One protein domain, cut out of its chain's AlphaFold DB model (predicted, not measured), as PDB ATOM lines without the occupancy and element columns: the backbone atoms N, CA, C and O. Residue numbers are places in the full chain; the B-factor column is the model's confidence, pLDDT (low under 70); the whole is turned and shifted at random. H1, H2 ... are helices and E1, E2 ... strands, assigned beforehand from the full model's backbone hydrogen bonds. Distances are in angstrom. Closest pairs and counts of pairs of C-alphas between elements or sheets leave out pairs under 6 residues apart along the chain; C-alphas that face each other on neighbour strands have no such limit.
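This is residues 70 to 151 of the 424 residues of an uncharacterized protein of Planctomycetes bacterium (UniProt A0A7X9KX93). A strongly twisted sheet of five strands, curled like part of a barrel, has the small hairpin of E6 and E7 partly face to face with it, a lopsided sandwich of two sheets. The short helix H1 packs on E6, off the large sheet, and lies between E3 and E4 along the chain. The printed part has 82 residues, with seven named strands and one named helix in the order E1, E2, E3, H1, E4, E5, E6, E7; the class is mostly strand. The large sheet has the order E2, E1, E3, E5, E4, and both sheets are antiparallel. The whole is compact, with a radius of gyration of the C-alphas of 12.0 A, and rounded, spanning 29 by 28 by 22 A.

E1, residues 70 to 73, and E2, residues 80 to 82, form a hairpin, with N 72 and O 81 2.8 A apart, within hydrogen-bond range. On the other side of E1 is E3, residues 89 to 96, antiparallel at 142 degrees, with N 71 and O 92 at 2.9 A. E5, residues 123 to 130, is the next neighbour of E3, antiparallel at 155 degrees, with N 91 and O 128 at 2.8 A. E4, residues 114 to 117, forms a hairpin with E5, with N 125 and O 114 at 2.8 A; E2 and E4 are the edge strands. E3, H1, residues 103 to 106, and E4 make a split strand-helix-strand unit, two strands running the same way with E5 between them in the sheet; its crossover is right-handed. H1 is not on this sheet, and is too short for any O i to N i+4 pair; its one O i to N i+3 pair is not within range. E6, residues 136 to 140, and E7, residues 146 to 150, form a hairpin, with N 137 and O 149 at 2.8 A. The closest C-alphas of H1 and E6 are those of Ser 106 and Leu 137, 5.0 A apart. The two sheets make a sandwich, two sheets face to face, the parts that face each other 10.1 A centre to centre and the strands of the one at 25 degrees to those of the other; the closest C-alphas of E5 and E6 are those of Leu 128 and Leu 137, 6.7 A apart. E3 and E7 are only just apart, closest 8.1 A.

E1 begins at C-alpha 70, (200.477, 502.497, 301.399). E3 measures 22.7 A and E5 21.9 A; E6 measures 13.2 A and E7 12.9 A, ending at C-alpha 150, (194.199, 509.227, 307.229).

The C-alphas farthest apart, of Gln 120 and Arg 132, are 34.9 A apart. The printed part has no cut and no long link. The mean pLDDT of the printed part is 91.8; residues 75 to 76 are under 70.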
ATOM      1  N   ILE A  70     200.029 502.245 300.033       97.44
ATOM      2  CA  ILE A  70     200.477 502.497 301.399       97.44
ATOM      3  C   ILE A  70     201.217 501.262 301.886       97.44
ATOM      4  O   ILE A  70     200.690 500.153 301.815       97.44
ATOM      5  N   PHE A  71     202.427 501.458 302.394       97.19
ATOM      6  CA  PHE A  71     203.249 500.398 302.952       97.19
ATOM      7  C   PHE A  71     203.515 500.695 304.418       97.19
ATOM      8  O   PHE A  71     204.012 501.773 304.740       97.19
ATOM      9  N   LYS A  72     203.199 499.751 305.308       95.81
ATOM     10  CA  LYS A  72     203.644 499.816 306.699       95.81
ATOM     11  C   LYS A  72     205.098 499.387 306.754       95.81
ATOM     12  O   LYS A  72     205.436 498.307 306.275       95.81
ATOM     13  N   VAL A  73     205.942 500.255 307.292       92.56
ATOM     14  CA  VAL A  73     207.396 500.121 307.259       92.56
ATOM     15  C   VAL A  73     207.890 499.758 308.648       92.56
ATOM     16  O   VAL A  73     207.439 500.313 309.657       92.56
ATOM     17  N   VAL A  74     208.817 498.806 308.712       83.50
ATOM     18  CA  VAL A  74     209.427 498.417 309.986       83.50
ATOM     19  C   VAL A  74     210.277 499.574 310.512       83.50
ATOM     20  O   VAL A  74     210.669 500.471 309.769       83.50
ATOM     21  N   LYS A  75     210.599 499.581 311.806       69.88
ATOM     22  CA  LYS A  75     211.294 500.716 312.442       69.88
ATOM     23  C   LYS A  75     212.629 501.097 311.771       69.88
ATOM     24  O   LYS A  75     213.036 502.249 311.883       69.88
ATOM     25  N   SER A  76     213.280 500.164 311.067       67.25
ATOM     26  CA  SER A  76     214.494 500.420 310.278       67.25
ATOM     27  C   SER A  76     214.303 501.427 309.143       67.25
ATOM     28  O   SER A  76     215.274 502.051 308.724       67.25
ATOM     29  N   GLY A  77     213.087 501.547 308.605       74.88
ATOM     30  CA  GLY A  77     212.853 502.278 307.367       74.88
ATOM     31  C   GLY A  77     213.292 501.541 306.094       74.88
ATOM     32  O   GLY A  77     213.303 502.171 305.046       74.88
ATOM     33  N   SER A  78     213.693 500.263 306.153       80.75
ATOM     34  CA  SER A  78     214.332 499.564 305.019       80.75
ATOM     35  C   SER A  78     213.395 498.696 304.175       80.75
ATOM     36  O   SER A  78     213.692 498.440 303.010       80.75
ATOM     37  N   ASN A  79     212.271 498.241 304.728       88.19
ATOM     38  CA  ASN A  79     211.277 497.431 304.025       88.19
ATOM     39  C   ASN A  79     209.859 497.726 304.542       88.19
ATOM     40  O   ASN A  79     209.671 498.272 305.630       88.19
ATOM     41  N   GLY A  80     208.843 497.372 303.756       92.75
ATOM     42  CA  GLY A  80     207.457 497.545 304.170       92.75
ATOM     43  C   GLY A  80     206.489 496.605 303.467       92.75
ATOM     44  O   GLY A  80     206.804 496.019 302.430       92.75
ATOM     45  N   ARG A  81     205.297 496.458 304.047       94.94
ATOM     46  CA  ARG A  81     204.216 495.610 303.526       94.94
ATOM     47  C   ARG A  81     203.028 496.461 303.114       94.94
ATOM     48  O   ARG A  81     202.655 497.375 303.843       94.94
ATOM     49  N   TYR A  82     202.449 496.164 301.952       96.50
ATOM     50  CA  TYR A  82     201.260 496.862 301.467       96.50
ATOM     51  C   TYR A  82     200.087 496.631 302.422       96.50
ATOM     52  O   TYR A  82     199.715 495.484 302.658       96.50
ATOM     53  N   VAL A  83     199.506 497.708 302.946       96.44
ATOM     54  CA  VAL A  83     198.378 497.662 303.885       96.44
ATOM     55  C   VAL A  83     197.178 498.422 303.331       96.44
ATOM     56  O   VAL A  83     197.319 499.432 302.644       96.44
ATOM     57  N   ALA A  84     195.981 497.947 303.656       94.88
ATOM     58  CA  ALA A  84     194.727 498.553 303.220       94.88
ATOM     59  C   ALA A  84     194.341 499.804 304.020       94.88
ATOM     60  O   ALA A  84     193.514 500.589 303.561       94.88
ATOM     61  N   ARG A  85     194.914 499.995 305.214       93.31
ATOM     62  CA  ARG A  85     194.659 501.159 306.068       93.31
ATOM     63  C   ARG A  85     195.882 501.515 306.907       93.31
ATOM     64  O   ARG A  85     196.772 500.693 307.101       93.31
ATOM     65  N   VAL A  86     195.896 502.742 307.414       94.62
ATOM     66  CA  VAL A  86     196.957 503.262 308.281       94.62
ATOM     67  C   VAL A  86     196.506 503.194 309.733       94.62
ATOM     68  O   VAL A  86     195.489 503.769 310.088       94.62
ATOM     69  N   THR A  87     197.255 502.500 310.577       93.06
ATOM     70  CA  THR A  87     197.126 502.500 312.046       93.06
ATOM     71  C   THR A  87     198.347 503.203 312.660       93.06
ATOM     72  O   THR A  87     199.093 503.879 311.953       93.06
ATOM     73  N   ARG A  88     198.632 503.021 313.952       92.06
ATOM     74  CA  ARG A  88     199.845 503.558 314.586       92.06
ATOM     75  C   ARG A  88     201.126 502.968 313.973       92.06
ATOM     76  O   ARG A  88     201.227 501.754 313.801       92.06
ATOM     77  N   GLY A  89     202.118 503.803 313.667       92.12
ATOM     78  CA  GLY A  89     203.434 503.362 313.188       92.12
ATOM     79  C   GLY A  89     204.023 504.207 312.058       92.12
ATOM     80  O   GLY A  89     203.576 505.320 311.792       92.12
ATOM     81  N   ASN A  90     205.052 503.662 311.403       92.62
ATOM     82  CA  ASN A  90     205.726 504.290 310.266       92.62
ATOM     83  C   ASN A  90     205.192 503.730 308.950       92.62
ATOM     84  O   ASN A  90     205.007 502.519 308.807       92.62
ATOM     85  N   TYR A  91     204.998 504.613 307.980       95.38
ATOM     86  CA  TYR A  91     204.483 504.283 306.663       95.38
ATOM     87  C   TYR A  91     205.261 505.001 305.578       95.38
ATOM     88  O   TYR A  91     205.757 506.115 305.760       95.38
ATOM     89  N   VAL A  92     205.275 504.373 304.412       96.31
ATOM     90  CA  VAL A  92     205.661 504.993 303.154       96.31
ATOM     91  C   VAL A  92     204.461 504.940 302.219       96.31
ATOM     92  O   VAL A  92     203.888 503.878 301.974       96.31
ATOM     93  N   VAL A  93     204.073 506.102 301.705       97.19
ATOM     94  CA  VAL A  93     203.016 506.255 300.707       97.19
ATOM     95  C   VAL A  93     203.672 506.500 299.359       97.19
ATOM     96  O   VAL A  93     204.359 507.502 299.168       97.19
ATOM     97  N   ILE A  94     203.470 505.574 298.428       97.88
ATOM     98  CA  ILE A  94     203.967 505.677 297.059       97.88
ATOM     99  C   ILE A  94     202.894 506.340 296.213       97.88
ATOM    100  O   ILE A  94     201.772 505.837 296.138       97.88
ATOM    101  N   ALA A  95     203.245 507.466 295.598       97.56
ATOM    102  CA  ALA A  95     202.327 508.296 294.832       97.56
ATOM    103  C   ALA A  95     203.045 508.981 293.649       97.56
ATOM    104  O   ALA A  95     204.280 509.028 293.622       97.56
ATOM    105  N   PRO A  96     202.305 509.515 292.657       97.19
ATOM    106  CA  PRO A  96     202.891 510.255 291.545       97.19
ATOM    107  C   PRO A  96     203.738 511.449 291.997       97.19
ATOM    108  O   PRO A  96     203.305 512.248 292.821       97.19
ATOM    109  N   GLN A  97     204.906 511.630 291.374       96.31
ATOM    110  CA  GLN A  97     205.844 512.733 291.638       96.31
ATOM    111  C   GLN A  97     205.227 514.123 291.412       96.31
ATOM    112  O   GLN A  97     205.715 515.114 291.947       96.31
ATOM    113  N   ALA A  98     204.164 514.206 290.607       95.38
ATOM    114  CA  ALA A  98     203.428 515.444 290.374       95.38
ATOM    115  C   ALA A  98     202.664 515.942 291.617       95.38
ATOM    116  O   ALA A  98     202.247 517.097 291.638       95.38
ATOM    117  N   LEU A  99     202.465 515.092 292.631       96.62
ATOM    118  CA  LEU A  99     201.813 515.469 293.877       96.62
ATOM    119  C   LEU A  99     202.835 515.989 294.892       96.62
ATOM    120  O   LEU A  99     203.911 515.420 295.077       96.62
ATOM    121  N   SER A 100     202.470 517.055 295.595       94.44
ATOM    122  CA  SER A 100     203.297 517.684 296.626       94.44
ATOM    123  C   SER A 100     202.644 517.563 297.999       94.44
ATOM    124  O   SER A 100     201.421 517.581 298.109       94.44
ATOM    125  N   ARG A 101     203.444 517.407 299.060       95.69
ATOM    126  CA  ARG A 101     202.919 517.319 300.429       95.69
ATOM    127  C   ARG A 101     202.329 518.663 300.842       95.69
ATOM    128  O   ARG A 101     203.038 519.665 300.844       95.69
ATOM    129  N   ASP A 102     201.076 518.657 301.275       95.12
ATOM    130  CA  ASP A 102     200.492 519.797 301.976       95.12
ATOM    131  C   ASP A 102     201.000 519.789 303.426       95.12
ATOM    132  O   ASP A 102     200.499 519.043 304.274       95.12
ATOM    133  N   GLU A 103     202.041 520.578 303.707       93.12
ATOM    134  CA  GLU A 103     202.642 520.680 305.045       93.12
ATOM    135  C   GLU A 103     201.737 521.383 306.066       93.12
ATOM    136  O   GLU A 103     201.912 521.165 307.265       93.12
ATOM    137  N   ALA A 104     200.757 522.184 305.630       92.19
ATOM    138  CA  ALA A 104     199.829 522.841 306.548       92.19
ATOM    139  C   ALA A 104     198.879 521.825 307.198       92.19
ATOM    140  O   ALA A 104     198.529 521.971 308.368       92.19
ATOM    141  N   ILE A 105     198.496 520.783 306.452       91.50
ATOM    142  CA  ILE A 105     197.638 519.699 306.951       91.50
ATOM    143  C   ILE A 105     198.465 518.530 307.494       91.50
ATOM    144  O   ILE A 105     198.135 517.972 308.536       91.50
ATOM    145  N   SER A 106     199.530 518.143 306.791       91.50
ATOM    146  CA  SER A 106     200.282 516.908 307.068       91.50
ATOM    147  C   SER A 106     201.471 517.115 308.011       91.50
ATOM    148  O   SER A 106     202.158 516.152 308.353       91.50
ATOM    149  N   GLY A 107     201.799 518.364 308.348       89.44
ATOM    150  CA  GLY A 107     203.037 518.721 309.035       89.44
ATOM    151  C   GLY A 107     204.299 518.484 308.195       89.44
ATOM    152  O   GLY A 107     204.258 517.968 307.071       89.44
ATOM    153  N   THR A 108     205.446 518.853 308.765       86.12
ATOM    154  CA  THR A 108     206.767 518.657 308.151       86.12
ATOM    155  C   THR A 108     207.104 517.165 308.063       86.12
ATOM    156  O   THR A 108     206.946 516.445 309.054       86.12
ATOM    157  N   PRO A 109     207.581 516.667 306.908       82.12
ATOM    158  CA  PRO A 109     207.886 515.252 306.759       82.12
ATOM    159  C   PRO A 109     209.096 514.843 307.623       82.12
ATOM    160  O   PRO A 109     210.050 515.616 307.751       82.12
ATOM    161  N   PRO A 110     209.108 513.620 308.188       78.94
ATOM    162  CA  PRO A 110     210.236 513.137 308.993       78.94
ATOM    163  C   PRO A 110     211.499 512.911 308.147       78.94
ATOM    164  O   PRO A 110     212.617 513.039 308.648       78.94
ATOM    165  N   VAL A 111     211.312 512.591 306.862       86.69
ATOM    166  CA  VAL A 111     212.344 512.367 305.845       86.69
ATOM    167  C   VAL A 111     211.846 512.978 304.533       86.69
ATOM    168  O   VAL A 111     210.652 512.905 304.236       86.69
ATOM    169  N   ALA A 112     212.738 513.589 303.752       90.50
ATOM    170  CA  ALA A 112     212.394 514.081 302.418       90.50
ATOM    171  C   ALA A 112     211.876 512.932 301.524       90.50
ATOM    172  O   ALA A 112     212.334 511.801 301.695       90.50
ATOM    173  N   PRO A 113     210.953 513.188 300.577       93.69
ATOM    174  CA  PRO A 113     210.476 512.149 299.672       93.69
ATOM    175  C   PRO A 113     211.622 511.481 298.905       93.69
ATOM    176  O   PRO A 113     212.544 512.155 298.440       93.69
ATOM    177  N   GLU A 114     211.557 510.161 298.765       94.75
ATOM    178  CA  GLU A 114     212.589 509.359 298.102       94.75
ATOM    179  C   GLU A 114     212.112 508.847 296.740       94.75
ATOM    180  O   GLU A 114     210.915 508.687 296.506       94.75
ATOM    181  N   ASN A 115     213.046 508.558 295.832       95.81
ATOM    182  CA  ASN A 115     212.709 508.014 294.517       95.81
ATOM    183  C   ASN A 115     212.175 506.579 294.629       95.81
ATOM    184  O   ASN A 115     212.634 505.793 295.462       95.81
ATOM    185  N   VAL A 116     211.257 506.220 293.732       96.50
ATOM    186  CA  VAL A 116     210.759 504.851 293.568       96.50
ATOM    187  C   VAL A 116     211.234 504.304 292.224       96.50
ATOM    188  O   VAL A 116     211.118 504.961 291.192       96.50
ATOM    189  N   PHE A 117     211.780 503.094 292.244       93.44
ATOM    190  CA  PHE A 117     212.168 502.341 291.067       93.44
ATOM    191  C   PHE A 117     210.953 501.587 290.488       93.44
ATOM    192  O   PHE A 117     210.196 500.982 291.253       93.44
ATOM    193  N   PRO A 118     210.799 501.554 289.152       91.62
ATOM    194  CA  PRO A 118     211.700 502.169 288.182       91.62
ATOM    195  C   PRO A 118     211.487 503.684 288.035       91.62
ATOM    196  O   PRO A 118     210.358 504.160 288.068       91.62
ATOM    197  N   GLU A 119     212.568 504.451 287.836       88.69
ATOM    198  CA  GLU A 119     212.510 505.927 287.820       88.69
ATOM    199  C   GLU A 119     211.566 506.478 286.740       88.69
ATOM    200  O   GLU A 119     210.904 507.497 286.951       88.69
ATOM    201  N   GLN A 120     211.428 505.780 285.605       88.00
ATOM    202  CA  GLN A 120     210.487 506.170 284.552       88.00
ATOM    203  C   GLN A 120     209.015 506.163 284.993       88.00
ATOM    204  O   GLN A 120     208.197 506.802 284.332       88.00
ATOM    205  N   ALA A 121     208.676 505.497 286.102       89.06
ATOM    206  CA  ALA A 121     207.332 505.526 286.668       89.06
ATOM    207  C   ALA A 121     206.975 506.900 287.268       89.06
ATOM    208  O   ALA A 121     205.798 507.162 287.505       89.06
ATOM    209  N   LYS A 122     207.963 507.789 287.487       95.81
ATOM    210  CA  LYS A 122     207.778 509.139 288.052       95.81
ATOM    211  C   LYS A 122     206.977 509.108 289.356       95.81
ATOM    212  O   LYS A 122     205.988 509.826 289.513       95.81
ATOM    213  N   LEU A 123     207.400 508.252 290.281       97.31
ATOM    214  CA  LEU A 123     206.780 508.071 291.591       97.31
ATOM    215  C   LEU A 123     207.740 508.501 292.702       97.31
ATOM    216  O   LEU A 123     208.958 508.339 292.581       97.31
ATOM    217  N   LEU A 124     207.176 509.005 293.795       97.00
ATOM    218  CA  LEU A 124     207.896 509.331 295.020       97.00
ATOM    219  C   LEU A 124     207.334 508.549 296.208       97.00
ATOM    220  O   LEU A 124     206.146 508.234 296.275       97.00
ATOM    221  N   ALA A 125     208.222 508.253 297.152       96.50
ATOM    222  CA  ALA A 125     207.942 507.598 298.415       96.50
ATOM    223  C   ALA A 125     207.858 508.661 299.519       96.50
ATOM    224  O   ALA A 125     208.866 509.260 299.900       96.50
ATOM    225  N   HIS A 126     206.653 508.924 300.018       95.94
ATOM    226  CA  HIS A 126     206.396 509.922 301.054       95.94
ATOM    227  C   HIS A 126     206.290 509.254 302.423       95.94
ATOM    228  O   HIS A 126     205.421 508.413 302.646       95.94
ATOM    229  N   HIS A 127     207.143 509.662 303.359       94.00
ATOM    230  CA  HIS A 127     207.129 509.134 304.721       94.00
ATOM    231  C   HIS A 127     206.000 509.750 305.559       94.00
ATOM    232  O   HIS A 127     205.766 510.967 305.541       94.00
ATOM    233  N   LEU A 128     205.319 508.901 306.323       93.44
ATOM    234  CA  LEU A 128     204.248 509.254 307.249       93.44
ATOM    235  C   LEU A 128     204.471 508.516 308.575       93.44
ATOM    236  O   LEU A 128     204.536 507.290 308.606       93.44
ATOM    237  N   LEU A 129     204.566 509.269 309.667       92.62
ATOM    238  CA  LEU A 129     204.514 508.738 311.026       92.62
ATOM    239  C   LEU A 129     203.111 509.001 311.574       92.62
ATOM    240  O   LEU A 129     202.647 510.136 311.525       92.62
ATOM    241  N   VAL A 130     202.461 507.957 312.080       92.50
ATOM    242  CA  VAL A 130     201.153 508.038 312.734       92.50
ATOM    243  C   VAL A 130     201.305 507.641 314.191       92.50
ATOM    244  O   VAL A 130     201.558 506.478 314.514       92.50
ATOM    245  N   GLU A 131     201.142 508.613 315.078       90.50
ATOM    246  CA  GLU A 131     201.101 508.428 316.528       90.50
ATOM    247  C   GLU A 131     199.691 508.644 317.084       90.50
ATOM    248  O   GLU A 131     199.367 508.108 318.146       90.50
ATOM    249  N   ARG A 132     198.860 509.411 316.370       89.69
ATOM    250  CA  ARG A 132     197.505 509.808 316.756       89.69
ATOM    251  C   ARG A 132     196.529 509.663 315.592       89.69
ATOM    252  O   ARG A 132     196.919 509.581 314.433       89.69
ATOM    253  N   VAL A 133     195.238 509.651 315.910       87.12
ATOM    254  CA  VAL A 133     194.153 509.475 314.929       87.12
ATOM    255  C   VAL A 133     194.031 510.675 313.983       87.12
ATOM    256  O   VAL A 133     193.556 510.535 312.859       87.12
ATOM    257  N   GLU A 134     194.462 511.862 314.408       89.88
ATOM    258  CA  GLU A 134     194.431 513.061 313.569       89.88
ATOM    259  C   GLU A 134     195.570 513.094 312.538       89.88
ATOM    260  O   GLU A 134     195.502 513.866 311.574       89.88
ATOM    261  N   ASP A 135     196.596 512.256 312.721       92.19
ATOM    262  CA  ASP A 135     197.740 512.202 311.824       92.19
ATOM    263  C   ASP A 135     197.323 511.674 310.445       92.19
ATOM    264  O   ASP A 135     196.460 510.803 310.275       92.19
ATOM    265  N   GLY A 136     197.964 512.215 309.417       94.19
ATOM    266  CA  GLY A 136     197.680 511.841 308.046       94.19
ATOM    267  C   GLY A 136     198.617 512.503 307.055       94.19
ATOM    268  O   GLY A 136     199.480 513.312 307.400       94.19
ATOM    269  N   LEU A 137     198.426 512.136 305.798       96.50
ATOM    270  CA  LEU A 137     199.156 512.665 304.665       96.50
ATOM    271  C   LEU A 137     198.167 513.164 303.620       96.50
ATOM    272  O   LEU A 137     197.340 512.402 303.123       96.50
ATOM    273  N   VAL A 138     198.301 514.431 303.252       96.94
ATOM    274  CA  VAL A 138     197.653 515.013 302.083       96.94
ATOM    275  C   VAL A 138     198.725 515.347 301.055       96.94
ATOM    276  O   VAL A 138     199.683 516.067 301.350       96.94
ATOM    277  N   LEU A 139     198.555 514.811 299.849       97.06
ATOM    278  CA  LEU A 139     199.344 515.162 298.677       97.06
ATOM    279  C   LEU A 139     198.435 515.850 297.655       97.06
ATOM    280  O   LEU A 139     197.398 515.297 297.287       97.06
ATOM    281  N   ASP A 140     198.822 517.036 297.198       94.88
ATOM    282  CA  ASP A 140     198.058 517.863 296.264       94.88
ATOM    283  C   ASP A 140     198.872 518.151 294.994       94.88
ATOM    284  O   ASP A 140     200.046 518.534 295.046       94.88
ATOM    285  N   GLY A 141     198.231 517.940 293.844       91.81
ATOM    286  CA  GLY A 141     198.720 518.254 292.504       91.81
ATOM    287  C   GLY A 141     198.234 519.611 291.988       91.81
ATOM    288  O   GLY A 141     198.033 519.767 290.785       91.81
ATOM    289  N   GLY A 142     197.967 520.573 292.877       85.50
ATOM    290  CA  GLY A 142     197.449 521.894 292.515       85.50
ATOM    291  C   GLY A 142     195.967 521.873 292.132       85.50
ATOM    292  O   GLY A 142     195.560 522.574 291.206       85.50
ATOM    293  N   GLY A 143     195.166 521.043 292.807       77.06
ATOM    294  CA  GLY A 143     193.713 520.951 292.629       77.06
ATOM    295  C   GLY A 143     193.231 520.028 291.503       77.06
ATOM    296  O   GLY A 143     192.024 519.851 291.353       77.06
ATOM    297  N   VAL A 144     194.136 519.425 290.725       80.38
ATOM    298  CA  VAL A 144     193.788 518.467 289.651       80.38
ATOM    299  C   VAL A 144     193.639 517.046 290.192       80.38
ATOM    300  O   VAL A 144     192.759 516.297 289.769       80.38
ATOM    301  N   SER A 145     194.492 516.675 291.139       90.12
ATOM    302  CA  SER A 145     194.490 515.375 291.797       90.12
ATOM    303  C   SER A 145     194.925 515.544 293.246       90.12
ATOM    304  O   SER A 145     195.753 516.397 293.571       90.12
ATOM    305  N   ARG A 146     194.331 514.741 294.129       93.94
ATOM    306  CA  ARG A 146     194.592 514.788 295.563       93.94
ATOM    307  C   ARG A 146     194.581 513.380 296.129       93.94
ATOM    308  O   ARG A 146     193.642 512.629 295.891       93.94
ATOM    309  N   VAL A 147     195.608 513.057 296.904       95.88
ATOM    310  CA  VAL A 147     195.680 511.832 297.701       95.88
ATOM    311  C   VAL A 147     195.560 512.223 299.162       95.88
ATOM    312  O   VAL A 147     196.273 513.105 299.637       95.88
ATOM    313  N   GLU A 148     194.653 511.568 299.875       96.31
ATOM    314  CA  GLU A 148     194.456 511.765 301.304       96.31
ATOM    315  C   GLU A 148     194.505 510.417 302.011       96.31
ATOM    316  O   GLU A 148     193.680 509.536 301.780       96.31
ATOM    317  N   VAL A 149     195.500 510.269 302.878       96.00
ATOM    318  CA  VAL A 149     195.707 509.095 303.713       96.00
ATOM    319  C   VAL A 149     195.506 509.525 305.156       96.00
ATOM    320  O   VAL A 149     196.227 510.386 305.661       96.00
ATOM    321  N   ARG A 150     194.520 508.935 305.829       94.69
ATOM    322  CA  ARG A 150     194.199 509.227 307.229       94.69
ATOM    323  C   ARG A 150     194.457 508.011 308.096       94.69
ATOM    324  O   ARG A 150     194.237 506.882 307.653       94.69
ATOM    325  N   ALA A 151     194.885 508.257 309.330       91.81
ATOM    326  CA  ALA A 151     194.874 507.223 310.345       91.81
ATOM    327  C   ALA A 151     193.445 506.685 310.518       91.81
ATOM    328  O   ALA A 151     192.459 507.423 310.564       91.81
TER     329      ALA A 151